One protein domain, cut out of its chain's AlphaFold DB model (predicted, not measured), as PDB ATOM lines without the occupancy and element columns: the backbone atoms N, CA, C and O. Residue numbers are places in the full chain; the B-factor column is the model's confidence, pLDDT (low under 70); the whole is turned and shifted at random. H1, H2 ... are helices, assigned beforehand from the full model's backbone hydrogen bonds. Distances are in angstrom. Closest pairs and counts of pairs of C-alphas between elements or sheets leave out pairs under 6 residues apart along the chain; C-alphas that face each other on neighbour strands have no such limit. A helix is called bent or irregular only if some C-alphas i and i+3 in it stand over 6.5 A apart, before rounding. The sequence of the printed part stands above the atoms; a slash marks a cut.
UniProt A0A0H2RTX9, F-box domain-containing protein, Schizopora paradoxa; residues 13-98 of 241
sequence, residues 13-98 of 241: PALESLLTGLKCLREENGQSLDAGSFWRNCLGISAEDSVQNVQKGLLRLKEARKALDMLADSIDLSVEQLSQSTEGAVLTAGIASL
ATOM      1  N   PRO A  13      16.342  18.645  93.687       85.06
ATOM      2  CA  PRO A  13      15.114  19.447  93.662       85.06
ATOM      3  C   PRO A  13      14.527  19.779  95.040       85.06
ATOM      4  O   PRO A  13      14.049  20.900  95.260       85.06
ATOM      5  N   ALA A  14      14.555  18.824  95.971       78.19
ATOM      6  CA  ALA A  14      14.110  19.048  97.343       78.19
ATOM      7  C   ALA A  14      14.984  20.094  98.053       78.19
ATOM      8  O   ALA A  14      14.463  20.991  98.721       78.19
ATOM      9  N   LEU A  15      16.304  20.022  97.850       84.31
ATOM     10  CA  LEU A  15      17.264  20.975  98.400       84.31
ATOM     11  C   LEU A  15      17.091  22.381  97.809       84.31
ATOM     12  O   LEU A  15      17.108  23.357  98.552       84.31
ATOM     13  N   GLU A  16      16.858  22.510  96.502       87.94
ATOM     14  CA  GLU A  16      16.599  23.808  95.858       87.94
ATOM     15  C   GLU A  16      15.298  24.456  96.356       87.94
ATOM     16  O   GLU A  16      15.242  25.663  96.616       87.94
ATOM     17  N   SER A  17      14.254  23.646  96.561       82.50
ATOM     18  CA  SER A  17      12.986  24.112  97.140       82.50
ATOM     19  C   SER A  17      13.190  24.619  98.571       82.50
ATOM     20  O   SER A  17      12.674  25.676  98.943       82.50
ATOM     21  N   LEU A  18      14.000  23.902  99.355       86.06
ATOM     22  CA  LEU A  18      14.382  24.306 100.702       86.06
ATOM     23  C   LEU A  18      15.207  25.603 100.701       86.06
ATOM     24  O   LEU A  18      14.894  26.524 101.451       86.06
ATOM     25  N   LEU A  19      16.227  25.704  99.846       89.88
ATOM     26  CA  LEU A  19      17.082  26.888  99.722       89.88
ATOM     27  C   LEU A  19      16.289  28.128  99.314       89.88
ATOM     28  O   LEU A  19      16.557  29.216  99.821       89.88
ATOM     29  N   THR A  20      15.315  27.971  98.420       87.75
ATOM     30  CA  THR A  20      14.401  29.053  98.031       87.75
ATOM     31  C   THR A  20      13.613  29.544  99.242       87.75
ATOM     32  O   THR A  20      13.648  30.734  99.543       87.75
ATOM     33  N   GLY A  21      13.000  28.629 100.004       85.94
ATOM     34  CA  GLY A  21      12.306  28.978 101.246       85.94
ATOM     35  C   GLY A  21      13.223  29.673 102.259       85.94
ATOM     36  O   GLY A  21      12.904  30.750 102.756       85.94
ATOM     37  N   LEU A  22      14.411  29.125 102.525       88.38
ATOM     38  CA  LEU A  22      15.370  29.727 103.461       88.38
ATOM     39  C   LEU A  22      15.833  31.129 103.021       88.38
ATOM     40  O   LEU A  22      16.016  32.005 103.867       88.38
ATOM     41  N   LYS A  23      15.995  31.373 101.713       89.69
ATOM     42  CA  LYS A  23      16.305  32.710 101.176       89.69
ATOM     43  C   LYS A  23      15.160  33.693 101.417       89.69
ATOM     44  O   LYS A  23      15.437  34.789 101.896       89.69
ATOM     45  N   CYS A  24      13.913  33.289 101.167       87.06
ATOM     46  CA  CYS A  24      12.747  34.129 101.454       87.06
ATOM     47  C   CYS A  24      12.640  34.447 102.956       87.06
ATOM     48  O   CYS A  24      12.470  35.605 103.315       87.06
ATOM     49  N   LEU A  25      12.838  33.466 103.851       87.06
ATOM     50  CA  LEU A  25      12.845  33.710 105.307       87.06
ATOM     51  C   LEU A  25      13.900  34.736 105.730       87.06
ATOM     52  O   LEU A  25      13.656  35.558 106.613       87.06
ATOM     53  N   ARG A  26      15.082  34.682 105.111       89.94
ATOM     54  CA  ARG A  26      16.169  35.623 105.382       89.94
ATOM     55  C   ARG A  26      15.811  37.046 104.946       89.94
ATOM     56  O   ARG A  26      16.138  37.984 105.663       89.94
ATOM     57  N   GLU A  27      15.176  37.208 103.787       90.88
ATOM     58  CA  GLU A  27      14.766  38.517 103.250       90.88
ATOM     59  C   GLU A  27      13.697  39.197 104.116       90.88
ATOM     60  O   GLU A  27      13.703  40.417 104.267       90.88
ATOM     61  N   GLU A  28      12.860  38.401 104.779       88.69
ATOM     62  CA  GLU A  28      11.830  38.867 105.713       88.69
ATOM     63  C   GLU A  28      12.393  39.274 107.095       88.69
ATOM     64  O   GLU A  28      11.636  39.608 108.006       88.69
ATOM     65  N   ASN A  29      13.723  39.270 107.281       86.50
ATOM     66  CA  ASN A  29      14.428  39.735 108.489       86.50
ATOM     67  C   ASN A  29      13.889  39.159 109.818       86.50
ATOM     68  O   ASN A  29      13.925  39.824 110.855       86.50
ATOM     69  N   GLY A  30      13.384  37.923 109.805       76.44
ATOM     70  CA  GLY A  30      12.867  37.263 111.007       76.44
ATOM     71  C   GLY A  30      11.503  37.771 111.483       76.44
ATOM     72  O   GLY A  30      11.150  37.553 112.643       76.44
ATOM     73  N   GLN A  31      10.721  38.435 110.623       87.44
ATOM     74  CA  GLN A  31       9.317  38.704 110.927       87.44
ATOM     75  C   GLN A  31       8.543  37.392 111.128       87.44
ATOM     76  O   GLN A  31       8.807  36.377 110.482       87.44
ATOM     77  N   SER A  32       7.578  37.408 112.050       79.56
ATOM     78  CA  SER A  32       6.697  36.266 112.295       79.56
ATOM     79  C   SER A  32       5.776  36.066 111.095       79.56
ATOM     80  O   SER A  32       4.779  36.771 110.948       79.56
ATOM     81  N   LEU A  33       6.097  35.092 110.251       85.00
ATOM     82  CA  LEU A  33       5.282  34.717 109.100       85.00
ATOM     83  C   LEU A  33       4.319  33.593 109.477       85.00
ATOM     84  O   LEU A  33       4.658  32.677 110.229       85.00
ATOM     85  N   ASP A  34       3.119  33.631 108.909       90.38
ATOM     86  CA  ASP A  34       2.220  32.485 108.950       90.38
ATOM     87  C   ASP A  34       2.825  31.340 108.117       90.38
ATOM     88  O   ASP A  34       2.955  31.433 106.894       90.38
ATOM     89  N   ALA A  35       3.199  30.243 108.782       84.94
ATOM     90  CA  ALA A  35       3.882  29.114 108.150       84.94
ATOM     91  C   ALA A  35       3.086  28.523 106.969       84.94
ATOM     92  O   ALA A  35       3.674  28.049 105.995       84.94
ATOM     93  N   GLY A  36       1.749  28.566 107.030       83.56
ATOM     94  CA  GLY A  36       0.879  28.020 105.988       83.56
ATOM     95  C   GLY A  36       0.874  28.839 104.693       83.56
ATOM     96  O   GLY A  36       0.869  28.275 103.598       83.56
ATOM     97  N   SER A  37       0.840  30.167 104.779       85.62
ATOM     98  CA  SER A  37       0.938  31.066 103.617       85.62
ATOM     99  C   SER A  37       2.366  31.170 103.087       85.62
ATOM    100  O   SER A  37       2.556  31.175 101.872       85.62
ATOM    101  N   PHE A  38       3.362  31.138 103.972       88.19
ATOM    102  CA  PHE A  38       4.774  31.209 103.609       88.19
ATOM    103  C   PHE A  38       5.186  30.127 102.596       88.19
ATOM    104  O   PHE A  38       5.672  30.433 101.503       88.19
ATOM    105  N   TRP A  39       4.938  28.855 102.918       85.06
ATOM    106  CA  TRP A  39       5.339  27.741 102.053       85.06
ATOM    107  C   TRP A  39       4.538  27.673 100.753       85.06
ATOM    108  O   TRP A  39       5.078  27.268  99.724       85.06
ATOM    109  N   ARG A  40       3.269  28.105 100.770       86.44
ATOM    110  CA  ARG A  40       2.459  28.220  99.549       86.44
ATOM    111  C   ARG A  40       3.053  29.248  98.591       86.44
ATOM    112  O   ARG A  40       3.230  28.930  97.419       86.44
ATOM    113  N   ASN A  41       3.441  30.416  99.103       86.00
ATOM    114  CA  ASN A  41       4.070  31.466  98.304       86.00
ATOM    115  C   ASN A  41       5.428  31.016  97.748       86.00
ATOM    116  O   ASN A  41       5.674  31.164  96.554       86.00
ATOM    117  N   CYS A  42       6.276  30.389  98.574       83.69
ATOM    118  CA  CYS A  42       7.601  29.917  98.148       83.69
ATOM    119  C   CYS A  42       7.541  28.843  97.055       83.69
ATOM    120  O   CYS A  42       8.439  28.748  96.222       83.69
ATOM    121  N   LEU A  43       6.490  28.022  97.055       81.88
ATOM    122  CA  LEU A  43       6.303  26.959  96.068       81.88
ATOM    123  C   LEU A  43       5.448  27.379  94.873       81.88
ATOM    124  O   LEU A  43       5.233  26.560  93.977       81.88
ATOM    125  N   GLY A  44       4.962  28.624  94.860       84.88
ATOM    126  CA  GLY A  44       4.067  29.136  93.827       84.88
ATOM    127  C   GLY A  44       2.728  28.397  93.767       84.88
ATOM    128  O   GLY A  44       2.193  28.235  92.677       84.88
ATOM    129  N   ILE A  45       2.215  27.914  94.906       85.25
ATOM    130  CA  ILE A  45       0.930  27.203  94.987       85.25
ATOM    131  C   ILE A  45      -0.188  28.223  95.229       85.25
ATOM    132  O   ILE A  45      -0.294  28.795  96.316       85.25
ATOM    133  N   SER A  46      -1.049  28.412  94.232       87.69
ATOM    134  CA  SER A  46      -2.272  29.217  94.302       87.69
ATOM    135  C   SER A  46      -3.485  28.369  94.703       87.69
ATOM    136  O   SER A  46      -3.530  27.162  94.485       87.69
ATOM    137  N   ALA A  47      -4.519  28.996  95.271       81.38
ATOM    138  CA  ALA A  47      -5.795  28.326  95.548       81.38
ATOM    139  C   ALA A  47      -6.552  27.918  94.267       81.38
ATOM    140  O   ALA A  47      -7.410  27.040  94.312       81.38
ATOM    141  N   GLU A  48      -6.224  28.547  93.136       88.50
ATOM    142  CA  GLU A  48      -6.819  28.290  91.817       88.50
ATOM    143  C   GLU A  48      -6.067  27.208  91.025       88.50
ATOM    144  O   GLU A  48      -6.451  26.864  89.906       88.50
ATOM    145  N   ASP A  49      -4.986  26.666  91.591       87.38
ATOM    146  CA  ASP A  49      -4.185  25.651  90.929       87.38
ATOM    147  C   ASP A  49      -4.946  24.342  90.721       87.38
ATOM    148  O   ASP A  49      -5.750  23.895  91.542       87.38
ATOM    149  N   SER A  50      -4.616  23.657  89.625       92.00
ATOM    150  CA  SER A  50      -5.113  22.302  89.392       92.00
ATOM    151  C   SER A  50      -4.714  21.364  90.540       92.00
ATOM    152  O   SER A  50      -3.627  21.476  91.116       92.00
ATOM    153  N   VAL A  51      -5.550  20.359  90.823       90.56
ATOM    154  CA  VAL A  51      -5.269  19.319  91.835       90.56
ATOM    155  C   VAL A  51      -3.878  18.692  91.639       90.56
ATOM    156  O   VAL A  51      -3.191  18.389  92.614       90.56
ATOM    157  N   GLN A  52      -3.424  18.551  90.389       88.00
ATOM    158  CA  GLN A  52      -2.097  18.024  90.060       88.00
ATOM    159  C   GLN A  52      -0.953  18.940  90.527       88.00
ATOM    160  O   GLN A  52       0.067  18.440  91.003       88.00
ATOM    161  N   ASN A  53      -1.103  20.263  90.425       83.12
ATOM    162  CA  ASN A  53      -0.101  21.225  90.897       83.12
ATOM    163  C   ASN A  53      -0.013  21.220  92.428       83.12
ATOM    164  O   ASN A  53       1.087  21.154  92.975       83.12
ATOM    165  N   VAL A  54      -1.159  21.180  93.115       87.12
ATOM    166  CA  VAL A  54      -1.211  21.072  94.582       87.12
ATOM    167  C   VAL A  54      -0.548  19.776  95.060       87.12
ATOM    168  O   VAL A  54       0.253  19.798  95.994       87.12
ATOM    169  N   GLN A  55      -0.809  18.647  94.393       89.44
ATOM    170  CA  GLN A  55      -0.162  17.367  94.704       89.44
ATOM    171  C   GLN A  55       1.360  17.415  94.510       89.44
ATOM    172  O   GLN A  55       2.096  16.932  95.371       89.44
ATOM    173  N   LYS A  56       1.843  18.031  93.421       86.81
ATOM    174  CA  LYS A  56       3.283  18.237  93.186       86.81
ATOM    175  C   LYS A  56       3.911  19.122  94.264       86.81
ATOM    176  O   LYS A  56       4.985  18.796  94.761       86.81
ATOM    177  N   GLY A  57       3.242  20.206  94.651       85.19
ATOM    178  CA  GLY A  57       3.687  21.086  95.730       85.19
ATOM    179  C   GLY A  57       3.775  20.370  97.081       85.19
ATOM    180  O   GLY A  57       4.782  20.482  97.778       85.19
ATOM    181  N   LEU A  58       2.769  19.557  97.417       87.31
ATOM    182  CA  LEU A  58       2.773  18.739  98.631       87.31
ATOM    183  C   LEU A  58       3.907  17.704  98.633       87.31
ATOM    184  O   LEU A  58       4.532  17.492  99.672       87.31
ATOM    185  N   LEU A  59       4.172  17.056  97.494       88.56
ATOM    186  CA  LEU A  59       5.286  16.116  97.364       88.56
ATOM    187  C   LEU A  59       6.626  16.820  97.617       88.56
ATOM    188  O   LEU A  59       7.384  16.367  98.471       88.56
ATOM    189  N   ARG A  60       6.848  17.980  96.984       85.00
ATOM    190  CA  ARG A  60       8.049  18.803  97.202       85.00
ATOM    191  C   ARG A  60       8.221  19.215  98.663       85.00
ATOM    192  O   ARG A  60       9.330  19.151  99.177       85.00
ATOM    193  N   LEU A  61       7.142  19.588  99.360       85.62
ATOM    194  CA  LEU A  61       7.207  19.896 100.799       85.62
ATOM    195  C   LEU A  61       7.621  18.692 101.636       85.62
ATOM    196  O   LEU A  61       8.411  18.837 102.565       85.62
ATOM    197  N   LYS A  62       7.090  17.504 101.333       89.56
ATOM    198  CA  LYS A  62       7.469  16.277 102.042       89.56
ATOM    199  C   LYS A  62       8.937  15.932 101.811       89.56
ATOM    200  O   LYS A  62       9.617  15.546 102.757       89.56
ATOM    201  N   GLU A  63       9.424  16.093 100.586       87.75
ATOM    202  CA  GLU A  63      10.830  15.867 100.243       87.75
ATOM    203  C   GLU A  63      11.747  16.904 100.905       87.75
ATOM    204  O   GLU A  63      12.757  16.526 101.491       87.75
ATOM    205  N   ALA A  64      11.368  18.186 100.902       85.31
ATOM    206  CA  ALA A  64      12.105  19.251 101.585       85.31
ATOM    207  C   ALA A  64      12.134  19.048 103.108       85.31
ATOM    208  O   ALA A  64      13.180  19.220 103.731       85.31
ATOM    209  N   ARG A  65      11.018  18.616 103.714       89.44
ATOM    210  CA  ARG A  65      10.979  18.222 105.129       89.44
ATOM    211  C   ARG A  65      11.935  17.066 105.402       89.44
ATOM    212  O   ARG A  65      12.737  17.157 106.317       89.44
ATOM    213  N   LYS A  66      11.894  16.013 104.582       88.94
ATOM    214  CA  LYS A  66      12.816  14.880 104.714       88.94
ATOM    215  C   LYS A  66      14.277  15.333 104.595       88.94
ATOM    216  O   LYS A  66      15.124  14.841 105.327       88.94
ATOM    217  N   ALA A  67      14.576  16.262 103.685       86.81
ATOM    218  CA  ALA A  67      15.904  16.853 103.546       86.81
ATOM    219  C   ALA A  67      16.330  17.625 104.805       86.81
ATOM    220  O   ALA A  67      17.461  17.461 105.249       86.81
ATOM    221  N   LEU A  68      15.429  18.417 105.395       89.50
ATOM    222  CA  LEU A  68      15.667  19.106 106.665       89.50
ATOM    223  C   LEU A  68      15.919  18.136 107.817       89.50
ATOM    224  O   LEU A  68      16.880  18.338 108.547       89.50
ATOM    225  N   ASP A  69      15.099  17.093 107.946       90.31
ATOM    226  CA  ASP A  69      15.258  16.077 108.990       90.31
ATOM    227  C   ASP A  69      16.642  15.402 108.859       90.31
ATOM    228  O   ASP A  69      17.401  15.355 109.819       90.31
ATOM    229  N   MET A  70      17.043  15.004 107.642       88.56
ATOM    230  CA  MET A  70      18.377  14.428 107.396       88.56
ATOM    231  C   MET A  70      19.528  15.406 107.690       88.56
ATOM    232  O   MET A  70      20.586  14.989 108.160       88.56
ATOM    233  N   LEU A  71      19.358  16.697 107.388       89.38
ATOM    234  CA  LEU A  71      20.359  17.720 107.706       89.38
ATOM    235  C   LEU A  71      20.455  17.965 109.215       89.38
ATOM    236  O   LEU A  71      21.565  18.119 109.716       89.38
ATOM    237  N   ALA A  72      19.325  17.980 109.926       92.94
ATOM    238  CA  ALA A  72      19.289  18.102 111.379       92.94
ATOM    239  C   ALA A  72      20.020  16.924 112.036       92.94
ATOM    240  O   ALA A  72      20.975  17.154 112.774       92.94
ATOM    241  N   ASP A  73      19.688  15.688 111.646       91.38
ATOM    242  CA  ASP A  73      20.366  14.477 112.126       91.38
ATOM    243  C   ASP A  73      21.884  14.533 111.862       91.38
ATOM    244  O   ASP A  73      22.702  14.164 112.705       91.38
ATOM    245  N   SER A  74      22.288  15.028 110.686       93.00
ATOM    246  CA  SER A  74      23.703  15.190 110.334       93.00
ATOM    247  C   SER A  74      24.421  16.233 111.190       93.00
ATOM    248  O   SER A  74      25.610  16.065 111.480       93.00
ATOM    249  N   ILE A  75      23.749  17.334 111.530       94.69
ATOM    250  CA  ILE A  75      24.301  18.382 112.392       94.69
ATOM    251  C   ILE A  75      24.443  17.843 113.812       94.69
ATOM    252  O   ILE A  75      25.519  17.991 114.384       94.69
ATOM    253  N   ASP A  76      23.423  17.168 114.338       95.25
ATOM    254  CA  ASP A  76      23.455  16.574 115.677       95.25
ATOM    255  C   ASP A  76      24.592  15.555 115.803       95.25
ATOM    256  O   ASP A  76      25.397  15.636 116.733       95.25
ATOM    257  N   LEU A  77      24.752  14.677 114.807       93.75
ATOM    258  CA  LEU A  77      25.879  13.747 114.750       93.75
ATOM    259  C   LEU A  77      27.230  14.481 114.722       93.75
ATOM    260  O   LEU A  77      28.180  14.069 115.385       93.75
ATOM    261  N   SER A  78      27.331  15.574 113.963       94.75
ATOM    262  CA  SER A  78      28.562  16.372 113.894       94.75
ATOM    263  C   SER A  78      28.859  17.075 115.221       94.75
ATOM    264  O   SER A  78      30.016  17.148 115.629       94.75
ATOM    265  N   VAL A  79      27.833  17.571 115.916       95.44
ATOM    266  CA  VAL A  79      27.946  18.178 117.251       95.44
ATOM    267  C   VAL A  79      28.399  17.141 118.269       95.44
ATOM    268  O   VAL A  79      29.297  17.432 119.058       95.44
ATOM    269  N   GLU A  80      27.836  15.936 118.239       95.12
ATOM    270  CA  GLU A  80      28.247  14.839 119.114       95.12
ATOM    271  C   GLU A  80      29.716  14.466 118.874       95.12
ATOM    272  O   GLU A  80      30.510  14.444 119.814       95.12
ATOM    273  N   GLN A  81      30.112  14.271 117.612       93.62
ATOM    274  CA  GLN A  81      31.499  13.969 117.243       93.62
ATOM    275  C   GLN A  81      32.467  15.079 117.658       93.62
ATOM    276  O   GLN A  81      33.535  14.801 118.205       93.62
ATOM    277  N   LEU A  82      32.103  16.344 117.429       94.75
ATOM    278  CA  LEU A  82      32.918  17.479 117.849       94.75
ATOM    279  C   LEU A  82      33.013  17.554 119.371       94.75
ATOM    280  O   LEU A  82      34.109  17.757 119.890       94.75
ATOM    281  N   SER A  83      31.917  17.329 120.090       93.38
ATOM    282  CA  SER A  83      31.904  17.310 121.557       93.38
ATOM    283  C   SER A  83      32.829  16.222 122.095       93.38
ATOM    284  O   SER A  83      33.714  16.523 122.888       93.38
ATOM    285  N   GLN A  84      32.731  14.996 121.574       92.62
ATOM    286  CA  GLN A  84      33.624  13.891 121.937       92.62
ATOM    287  C   GLN A  84      35.093  14.206 121.606       92.62
ATOM    288  O   GLN A  84      35.989  13.959 122.408       92.62
ATOM    289  N   SER A  85      35.360  14.813 120.443       92.31
ATOM    290  CA  SER A  85      36.725  15.181 120.039       92.31
ATOM    291  C   SER A  85      37.325  16.328 120.863       92.31
ATOM    292  O   SER A  85      38.545  16.433 120.984       92.31
ATOM    293  N   THR A  86      36.480  17.195 121.428       94.38
ATOM    294  CA  THR A  86      36.903  18.376 122.193       94.38
ATOM    295  C   THR A  86      36.885  18.151 123.697       94.38
ATOM    296  O   THR A  86      37.577  18.879 124.406       94.38
ATOM    297  N   GLU A  87      36.184  17.128 124.190       93.00
ATOM    298  CA  GLU A  87      36.074  16.799 125.612       93.00
ATOM    299  C   GLU A  87      37.450  16.705 126.281       93.00
ATOM    300  O   GLU A  87      37.709  17.391 127.271       93.00
ATOM    301  N   GLY A  88      38.386  15.957 125.687       91.12
ATOM    302  CA  GLY A  88      39.746  15.832 126.216       91.12
ATOM    303  C   GLY A  88      40.505  17.164 126.278       91.12
ATOM    304  O   GLY A  88      41.210  17.436 127.252       91.12
ATOM    305  N   ALA A  89      40.335  18.030 125.276       92.62
ATOM    306  CA  ALA A  89      40.972  19.346 125.242       92.62
ATOM    307  C   ALA A  89      40.359  20.304 126.277       92.62
ATOM    308  O   ALA A  89      41.096  21.006 126.972       92.62
ATOM    309  N   VAL A  90      39.030  20.295 126.419       93.31
ATOM    310  CA  VAL A  90      38.298  21.089 127.416       93.31
ATOM    311  C   VAL A  90      38.677  20.655 128.828       93.31
ATOM    312  O   VAL A  90      39.004  21.507 129.651       93.31
ATOM    313  N   LEU A  91      38.717  19.348 129.099       92.38
ATOM    314  CA  LEU A  91      39.154  18.809 130.387       92.38
ATOM    315  C   LEU A  91      40.606  19.185 130.689       92.38
ATOM    316  O   LEU A  91      40.900  19.662 131.782       92.38
ATOM    317  N   THR A  92      41.505  19.043 129.713       91.38
ATOM    318  CA  THR A  92      42.920  19.409 129.877       91.38
ATOM    319  C   THR A  92      43.078  20.895 130.190       91.38
ATOM    320  O   THR A  92      43.799  21.256 131.121       91.38
ATOM    321  N   ALA A  93      42.382  21.769 129.456       94.31
ATOM    322  CA  ALA A  93      42.395  23.209 129.702       94.31
ATOM    323  C   ALA A  93      41.793  23.555 131.074       94.31
ATOM    324  O   ALA A  93      42.359  24.366 131.809       94.31
ATOM    325  N   GLY A  94      40.693  22.894 131.443       95.25
ATOM    326  CA  GLY A  94      40.059  23.014 132.750       95.25
ATOM    327  C   GLY A  94      41.030  22.672 133.877       95.25
ATOM    328  O   GLY A  94      41.313  23.530 134.710       95.25
ATOM    329  N   ILE A  95      41.623  21.475 133.851       94.94
ATOM    330  CA  ILE A  95      42.608  21.010 134.841       94.94
ATOM    331  C   ILE A  95      43.818  21.948 134.899       94.94
ATOM    332  O   ILE A  95      44.280  22.301 135.985       94.94
ATOM    333  N   ALA A  96      44.320  22.399 133.746       94.81
ATOM    334  CA  ALA A  96      45.443  23.330 133.688       94.81
ATOM    335  C   ALA A  96      45.124  24.691 134.334       94.81
ATOM    336  O   ALA A  96      46.033  25.329 134.863       94.81
ATOM    337  N   SER A  97      43.856  25.117 134.323       96.75
ATOM    338  CA  SER A  97      43.408  26.400 134.879       96.75
ATOM    339  C   SER A  97      43.083  26.379 136.377       96.75
ATOM    340  O   SER A  97      43.026  27.440 136.997       96.75
ATOM    341  N   LEU A  98      42.882  25.198 136.974       97.81
ATOM    342  CA  LEU A  98      42.571  25.078 138.403       97.81
ATOM    343  C   LEU A  98      43.720  25.628 139.259       97.81
ATOM    344  O   LEU A  98      44.863  25.454 138.855       97.81
TER     345      LEU A  98
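This is residues 13 to 98 of the 241 residues of the protein "F-box domain-containing protein" of Schizopora paradoxa (UniProt A0A0H2RTX9). One very long helix, H3, makes the length; H1 stands across its first arm, and short H2 packs on H1, making a small body there. Residues 69 to 98 stick out as an arm that bends near its far end. The 86 printed residues hold three named helices, H1, H2, H3, all helix in class, and the whole is extended: radius of gyration of the C-alphas 20.1 A, spans 68 by 25 by 16 A.

H3, residues 51 to 97, was assigned as one helix by its hydrogen bonds but is bent: C-alphas 85 and 88 are 6.9 A apart. Arm H3a, residues 51 to 85, runs 50.8 A from C-alpha 51 at (-5.269, 19.319, 91.835); arm H3b, residues 88 to 97, ends at C-alpha 97 at (43.408, 26.400, 134.879). H1 is residues 13 to 27, 21.3 A, and H2 residues 35 to 42.

H3b stands at a steep tilt of 47 degrees to H3a. H1, with residues 13 to 18 alone, touches H3a about perpendicular at 80 degrees, closest C-alphas Ala 14 and Ala 64, 4.7 A. H2 touches H1, closest C-alphas Cys 42 and Gly 21, 5.7 A. Each O i to N i+4 pair is within hydrogen-bond range in H1, H3a and H3b, and 3 of 4 in H2.

The farthest C-alphas, Ser 50 and Leu 98, are 68.4 A apart. The printed part has no cut, both links are short, and no printed residue is under pLDDT 70.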